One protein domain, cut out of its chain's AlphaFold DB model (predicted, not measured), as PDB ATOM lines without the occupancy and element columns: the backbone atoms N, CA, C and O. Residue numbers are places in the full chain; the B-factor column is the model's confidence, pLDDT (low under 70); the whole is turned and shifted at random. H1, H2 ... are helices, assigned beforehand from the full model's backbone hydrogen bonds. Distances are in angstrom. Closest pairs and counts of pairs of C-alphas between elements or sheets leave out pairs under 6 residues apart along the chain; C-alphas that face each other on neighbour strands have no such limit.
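Overview. This is residues 118 to 175 of the 175 residues of the protein "Hypothetical protein" of Rotaria sp. Silwood1 (UniProt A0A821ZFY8). With little regular structure, the model is a small helical hairpin, the longer H1 and the shorter H2 side by side, with a long tail that sticks out at residues 160 to 175. The printed part has 58 residues, with two named helices, H1 then H2, and no named strand. The class is all helix, though the named elements hold only 23 residues. The whole is extended, with a radius of gyration of the C-alphas of 17.9 A, and flat, spanning 52 by 31 by 16 A.

Along the chain. H1, residues 123 to 138, begins at C-alpha 123 (142.921, 160.637, 82.846) and measures 22.3 A. H2, residues 144 to 150, ends at C-alpha 150 (134.197, 154.446, 94.591).

Arrangement. A tight link joins the hairpin of H1 and H2. H1 touches H2 with residues 133 to 137 alone; the closest C-alphas, of Ser 133 and Tyr 147, are 6.5 A apart. The tilt is shallow, 19 degrees, opposite ways. In H1 and H2 every O i to N i+4 pair is within hydrogen-bond range.

Size, cuts and confidence. The C-alphas farthest apart, of Arg 138 and Phe 175, are 53.1 A apart. The printed part has no cut. Residues 159 to 175 have pLDDT under 70.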
ATOM      1  N   PRO A 118     153.356 161.723  76.624       79.31
ATOM      2  CA  PRO A 118     153.142 163.171  76.679       79.31
ATOM      3  C   PRO A 118     152.060 163.582  77.691       79.31
ATOM      4  O   PRO A 118     151.972 164.745  78.075       79.31
ATOM      5  N   SER A 119     151.213 162.642  78.117       82.00
ATOM      6  CA  SER A 119     150.162 162.857  79.109       82.00
ATOM      7  C   SER A 119     149.856 161.567  79.872       82.00
ATOM      8  O   SER A 119     150.208 160.468  79.440       82.00
ATOM      9  N   ASN A 120     149.204 161.695  81.033       78.94
ATOM     10  CA  ASN A 120     148.784 160.537  81.818       78.94
ATOM     11  C   ASN A 120     147.626 159.811  81.094       78.94
ATOM     12  O   ASN A 120     146.526 160.369  81.011       78.94
ATOM     13  N   PRO A 121     147.828 158.565  80.624       81.88
ATOM     14  CA  PRO A 121     146.830 157.842  79.834       81.88
ATOM     15  C   PRO A 121     145.601 157.422  80.657       81.88
ATOM     16  O   PRO A 121     144.593 157.001  80.096       81.88
ATOM     17  N   LEU A 122     145.657 157.522  81.989       85.25
ATOM     18  CA  LEU A 122     144.553 157.156  82.873       85.25
ATOM     19  C   LEU A 122     143.527 158.271  83.062       85.25
ATOM     20  O   LEU A 122     142.474 158.012  83.641       85.25
ATOM     21  N   MET A 123     143.802 159.494  82.595       87.88
ATOM     22  CA  MET A 123     142.921 160.637  82.846       87.88
ATOM     23  C   MET A 123     141.537 160.457  82.222       87.88
ATOM     24  O   MET A 123     140.536 160.727  82.882       87.88
ATOM     25  N   ASP A 124     141.453 159.920  81.009       88.38
ATOM     26  CA  ASP A 124     140.165 159.661  80.359       88.38
ATOM     27  C   ASP A 124     139.335 158.636  81.136       88.38
ATOM     28  O   ASP A 124     138.140 158.827  81.376       88.38
ATOM     29  N   THR A 125     139.972 157.552  81.580       88.81
ATOM     30  CA  THR A 125     139.328 156.525  82.407       88.81
ATOM     31  C   THR A 125     138.911 157.094  83.760       88.81
ATOM     32  O   THR A 125     137.794 156.840  84.209       88.81
ATOM     33  N   PHE A 126     139.757 157.915  84.382       91.50
ATOM     34  CA  PHE A 126     139.438 158.625  85.617       91.50
ATOM     35  C   PHE A 126     138.161 159.452  85.467       91.50
ATOM     36  O   PHE A 126     137.226 159.277  86.247       91.50
ATOM     37  N   TYR A 127     138.077 160.297  84.437       93.06
ATOM     38  CA  TYR A 127     136.898 161.132  84.210       93.06
ATOM     39  C   TYR A 127     135.636 160.303  83.960       93.06
ATOM     40  O   TYR A 127     134.579 160.639  84.495       93.06
ATOM     41  N   LYS A 128     135.740 159.183  83.234       93.62
ATOM     42  CA  LYS A 128     134.619 158.249  83.032       93.62
ATOM     43  C   LYS A 128     134.121 157.645  84.346       93.62
ATOM     44  O   LYS A 128     132.914 157.609  84.575       93.62
ATOM     45  N   VAL A 129     135.024 157.212  85.228       92.81
ATOM     46  CA  VAL A 129     134.664 156.645  86.542       92.81
ATOM     47  C   VAL A 129     134.021 157.699  87.443       92.81
ATOM     48  O   VAL A 129     133.008 157.416  88.089       92.81
ATOM     49  N   ILE A 130     134.562 158.920  87.460       95.44
ATOM     50  CA  ILE A 130     133.983 160.048  88.203       95.44
ATOM     51  C   ILE A 130     132.572 160.352  87.695       95.44
ATOM     52  O   ILE A 130     131.641 160.449  88.493       95.44
ATOM     53  N   HIS A 131     132.395 160.448  86.376       96.62
ATOM     54  CA  HIS A 131     131.097 160.708  85.763       96.62
ATOM     55  C   HIS A 131     130.072 159.628  86.132       96.62
ATOM     56  O   HIS A 131     128.985 159.945  86.610       96.62
ATOM     57  N   ALA A 132     130.427 158.350  85.973       96.12
ATOM     58  CA  ALA A 132     129.552 157.237  86.333       96.12
ATOM     59  C   ALA A 132     129.173 157.259  87.825       96.12
ATOM     60  O   ALA A 132     128.004 157.096  88.172       96.12
ATOM     61  N   SER A 133     130.139 157.516  88.710       95.50
ATOM     62  CA  SER A 133     129.898 157.591  90.158       95.50
ATOM     63  C   SER A 133     128.956 158.741  90.526       95.50
ATOM     64  O   SER A 133     128.050 158.560  91.344       95.50
ATOM     65  N   ASN A 134     129.123 159.905  89.891       96.44
ATOM     66  CA  ASN A 134     128.249 161.065  90.072       96.44
ATOM     67  C   ASN A 134     126.812 160.775  89.631       96.44
ATOM     68  O   ASN A 134     125.871 161.107  90.354       96.44
ATOM     69  N   ASP A 135     126.634 160.129  88.479       97.62
ATOM     70  CA  ASP A 135     125.314 159.774  87.955       97.62
ATOM     71  C   ASP A 135     124.569 158.810  88.882       97.62
ATOM     72  O   ASP A 135     123.393 159.032  89.192       97.62
ATOM     73  N   LEU A 136     125.250 157.768  89.369       96.88
ATOM     74  CA  LEU A 136     124.685 156.811  90.324       96.88
ATOM     75  C   LEU A 136     124.270 157.503  91.628       96.88
ATOM     76  O   LEU A 136     123.185 157.246  92.159       96.88
ATOM     77  N   HIS A 137     125.115 158.402  92.137       96.94
ATOM     78  CA  HIS A 137     124.839 159.129  93.371       96.94
ATOM     79  C   HIS A 137     123.663 160.100  93.211       96.94
ATOM     80  O   HIS A 137     122.740 160.097  94.026       96.94
ATOM     81  N   ARG A 138     123.625 160.864  92.111       96.50
ATOM     82  CA  ARG A 138     122.530 161.795  91.793       96.50
ATOM     83  C   ARG A 138     121.188 161.077  91.648       96.50
ATOM     84  O   ARG A 138     120.169 161.594  92.099       96.50
ATOM     85  N   LYS A 139     121.188 159.873  91.068       97.50
ATOM     86  CA  LYS A 139     120.006 158.999  90.952       97.50
ATOM     87  C   LYS A 139     119.655 158.263  92.251       97.50
ATOM     88  O   LYS A 139     118.708 157.484  92.256       97.50
ATOM     89  N   ARG A 140     120.399 158.492  93.344       95.88
ATOM     90  CA  ARG A 140     120.251 157.813  94.644       95.88
ATOM     91  C   ARG A 140     120.346 156.282  94.552       95.88
ATOM     92  O   ARG A 140     119.779 155.579  95.381       95.88
ATOM     93  N   GLN A 141     121.074 155.767  93.560       97.50
ATOM     94  CA  GLN A 141     121.321 154.329  93.385       97.50
ATOM     95  C   GLN A 141     122.457 153.819  94.279       97.50
ATOM     96  O   GLN A 141     122.562 152.621  94.522       97.50
ATOM     97  N   ILE A 142     123.293 154.731  94.785       96.75
ATOM     98  CA  ILE A 142     124.340 154.445  95.765       96.75
ATOM     99  C   ILE A 142     124.256 155.416  96.943       96.75
ATOM    100  O   ILE A 142     123.904 156.589  96.800       96.75
ATOM    101  N   THR A 143     124.615 154.919  98.118       96.25
ATOM    102  CA  THR A 143     124.714 155.703  99.353       96.25
ATOM    103  C   THR A 143     125.981 156.564  99.382       96.25
ATOM    104  O   THR A 143     126.947 156.310  98.658       96.25
ATOM    105  N   GLN A 144     126.008 157.573 100.258       96.06
ATOM    106  CA  GLN A 144     127.149 158.490 100.384       96.06
ATOM    107  C   GLN A 144     128.470 157.761 100.673       96.06
ATOM    108  O   GLN A 144     129.495 158.075 100.075       96.06
ATOM    109  N   TRP A 145     128.455 156.764 101.562       96.25
ATOM    110  CA  TRP A 145     129.677 156.042 101.922       96.25
ATOM    111  C   TRP A 145     130.213 155.193 100.760       96.25
ATOM    112  O   TRP A 145     131.429 155.067 100.611       96.25
ATOM    113  N   GLN A 146     129.327 154.635  99.921       95.44
ATOM    114  CA  GLN A 146     129.719 153.910  98.708       95.44
ATOM    115  C   GLN A 146     130.357 154.864  97.706       95.44
ATOM    116  O   GLN A 146     131.443 154.584  97.210       95.44
ATOM    117  N   TYR A 147     129.735 156.023  97.482       95.75
ATOM    118  CA  TYR A 147     130.274 157.062  96.609       95.75
ATOM    119  C   TYR A 147     131.689 157.482  97.037       95.75
ATOM    120  O   TYR A 147     132.614 157.430  96.230       95.75
ATOM    121  N   THR A 148     131.905 157.779  98.321       93.56
ATOM    122  CA  THR A 148     133.233 158.150  98.843       93.56
ATOM    123  C   THR A 148     134.285 157.053  98.657       93.56
ATOM    124  O   THR A 148     135.459 157.372  98.496       93.56
ATOM    125  N   LYS A 149     133.898 155.770  98.658       93.06
ATOM    126  CA  LYS A 149     134.821 154.655  98.387       93.06
ATOM    127  C   LYS A 149     135.081 154.411  96.899       93.06
ATOM    128  O   LYS A 149     136.142 153.897  96.564       93.06
ATOM    129  N   MET A 150     134.115 154.711  96.032       90.38
ATOM    130  CA  MET A 150     134.197 154.446  94.591       90.38
ATOM    131  C   MET A 150     134.881 155.569  93.813       90.38
ATOM    132  O   MET A 150     135.448 155.306  92.757       90.38
ATOM    133  N   VAL A 151     134.832 156.804  94.316       92.12
ATOM    134  CA  VAL A 151     135.472 157.963  93.688       92.12
ATOM    135  C   VAL A 151     136.995 157.842  93.808       92.12
ATOM    136  O   VAL A 151     137.524 157.899  94.921       92.12
ATOM    137  N   PRO A 152     137.721 157.685  92.687       90.00
ATOM    138  CA  PRO A 152     139.170 157.598  92.723       90.00
ATOM    139  C   PRO A 152     139.798 158.939  93.126       90.00
ATOM    140  O   PRO A 152     139.315 160.015  92.771       90.00
ATOM    141  N   ASP A 153     140.912 158.874  93.850       88.94
ATOM    142  CA  ASP A 153     141.710 160.042  94.226       88.94
ATOM    143  C   ASP A 153     142.730 160.335  93.123       88.94
ATOM    144  O   ASP A 153     143.640 159.537  92.901       88.94
ATOM    145  N   LYS A 154     142.601 161.487  92.452       85.81
ATOM    146  CA  LYS A 154     143.460 161.885  91.324       85.81
ATOM    147  C   LYS A 154     144.956 161.774  91.638       85.81
ATOM    148  O   LYS A 154     145.733 161.428  90.755       85.81
ATOM    149  N   ASN A 155     145.353 162.041  92.881       84.38
ATOM    150  CA  ASN A 155     146.758 162.051  93.291       84.38
ATOM    151  C   ASN A 155     147.297 160.661  93.655       84.38
ATOM    152  O   ASN A 155     148.486 160.524  93.919       84.38
ATOM    153  N   LYS A 156     146.431 159.644  93.703       82.75
ATOM    154  CA  LYS A 156     146.783 158.251  94.026       82.75
ATOM    155  C   LYS A 156     146.577 157.300  92.852       82.75
ATOM    156  O   LYS A 156     146.736 156.092  93.008       82.75
ATOM    157  N   ILE A 157     146.169 157.821  91.698       77.81
ATOM    158  CA  ILE A 157     146.022 157.019  90.490       77.81
ATOM    159  C   ILE A 157     147.401 156.845  89.890       77.81
ATOM    160  O   ILE A 157     147.970 157.762  89.301       77.81
ATOM    161  N   GLU A 158     147.910 155.636  90.033       70.38
ATOM    162  CA  GLU A 158     149.159 155.218  89.434       70.38
ATOM    163  C   GLU A 158     148.848 154.260  88.290       70.38
ATOM    164  O   GLU A 158     147.958 153.408  88.381       70.38
ATOM    165  N   LEU A 159     149.593 154.395  87.194       68.56
ATOM    166  CA  LEU A 159     149.672 153.318  86.222       68.56
ATOM    167  C   LEU A 159     150.278 152.137  86.972       68.56
ATOM    168  O   LEU A 159     151.417 152.236  87.428       68.56
ATOM    169  N   ALA A 160     149.518 151.050  87.138       58.31
ATOM    170  CA  ALA A 160     150.096 149.812  87.637       58.31
ATOM    171  C   ALA A 160     151.333 149.547  86.782       58.31
ATOM    172  O   ALA A 160     151.191 149.458  85.561       58.31
ATOM    173  N   TYR A 161     152.522 149.548  87.403       52.59
ATOM    174  CA  TYR A 161     153.795 149.380  86.707       52.59
ATOM    175  C   TYR A 161     153.648 148.208  85.752       52.59
ATOM    176  O   TYR A 161     153.564 147.051  86.169       52.59
ATOM    177  N   LEU A 162     153.526 148.533  84.469       45.91
ATOM    178  CA  LEU A 162     153.207 147.573  83.439       45.91
ATOM    179  C   LEU A 162     154.514 146.827  83.152       45.91
ATOM    180  O   LEU A 162     155.233 147.131  82.207       45.91
ATOM    181  N   TYR A 163     154.877 145.886  84.026       46.00
ATOM    182  CA  TYR A 163     155.972 144.943  83.818       46.00
ATOM    183  C   TYR A 163     155.575 143.952  82.707       46.00
ATOM    184  O   TYR A 163     155.472 142.753  82.940       46.00
ATOM    185  N   PHE A 164     155.354 144.432  81.481       42.94
ATOM    186  CA  PHE A 164     155.275 143.579  80.289       42.94
ATOM    187  C   PHE A 164     156.624 143.421  79.592       42.94
ATOM    188  O   PHE A 164     156.683 142.960  78.458       42.94
ATOM    189  N   ILE A 165     157.736 143.688  80.277       44.22
ATOM    190  CA  ILE A 165     158.965 142.977  79.931       44.22
ATOM    191  C   ILE A 165     158.893 141.645  80.672       44.22
ATOM    192  O   ILE A 165     159.437 141.491  81.769       44.22
ATOM    193  N   LEU A 166     158.165 140.682  80.095       39.84
ATOM    194  CA  LEU A 166     158.330 139.284  80.476       39.84
ATOM    195  C   LEU A 166     159.826 139.001  80.386       39.84
ATOM    196  O   LEU A 166     160.426 139.111  79.316       39.84
ATOM    197  N   LYS A 167     160.458 138.707  81.527       47.34
ATOM    198  CA  LYS A 167     161.856 138.287  81.507       47.34
ATOM    199  C   LYS A 167     161.937 137.089  80.551       47.34
ATOM    200  O   LYS A 167     161.120 136.183  80.714       47.34
ATOM    201  N   PRO A 168     162.888 137.043  79.603       51.25
ATOM    202  CA  PRO A 168     162.915 136.014  78.559       51.25
ATOM    203  C   PRO A 168     162.819 134.576  79.092       51.25
ATOM    204  O   PRO A 168     162.189 133.726  78.484       51.25
ATOM    205  N   HIS A 169     163.360 134.316  80.286       54.47
ATOM    206  CA  HIS A 169     163.333 133.007  80.949       54.47
ATOM    207  C   HIS A 169     162.013 132.654  81.665       54.47
ATOM    208  O   HIS A 169     161.920 131.594  82.272       54.47
ATOM    209  N   LYS A 170     161.010 133.540  81.665       37.66
ATOM    210  CA  LYS A 170     159.657 133.273  82.192       37.66
ATOM    211  C   LYS A 170     158.641 132.949  81.092       37.66
ATOM    212  O   LYS A 170     157.485 132.683  81.403       37.66
ATOM    213  N   LEU A 171     159.062 132.962  79.829       37.88
ATOM    214  CA  LEU A 171     158.267 132.473  78.710       37.88
ATOM    215  C   LEU A 171     158.427 130.953  78.629       37.88
ATOM    216  O   LEU A 171     159.349 130.451  77.993       37.88
ATOM    217  N   ILE A 172     157.535 130.217  79.291       44.44
ATOM    218  CA  ILE A 172     157.306 128.814  78.941       44.44
ATOM    219  C   ILE A 172     156.367 128.844  77.736       44.44
ATOM    220  O   ILE A 172     155.159 129.010  77.885       44.44
ATOM    221  N   VAL A 173     156.936 128.748  76.537       37.72
ATOM    222  CA  VAL A 173     156.163 128.417  75.338       37.72
ATOM    223  C   VAL A 173     155.899 126.919  75.420       37.72
ATOM    224  O   VAL A 173     156.790 126.114  75.164       37.72
ATOM    225  N   LEU A 174     154.706 126.553  75.883       32.56
ATOM    226  CA  LEU A 174     154.205 125.195  75.716       32.56
ATOM    227  C   LEU A 174     153.731 125.082  74.265       32.56
ATOM    228  O   LEU A 174     152.806 125.796  73.873       32.56
ATOM    229  N   PHE A 175     154.429 124.258  73.485       36.69
ATOM    230  CA  PHE A 175     153.932 123.738  72.213       36.69
ATOM    231  C   PHE A 175     152.941 122.606  72.474       36.69
ATOM    232  O   PHE A 175     153.169 121.852  73.449       36.69
TER     233      PHE A 175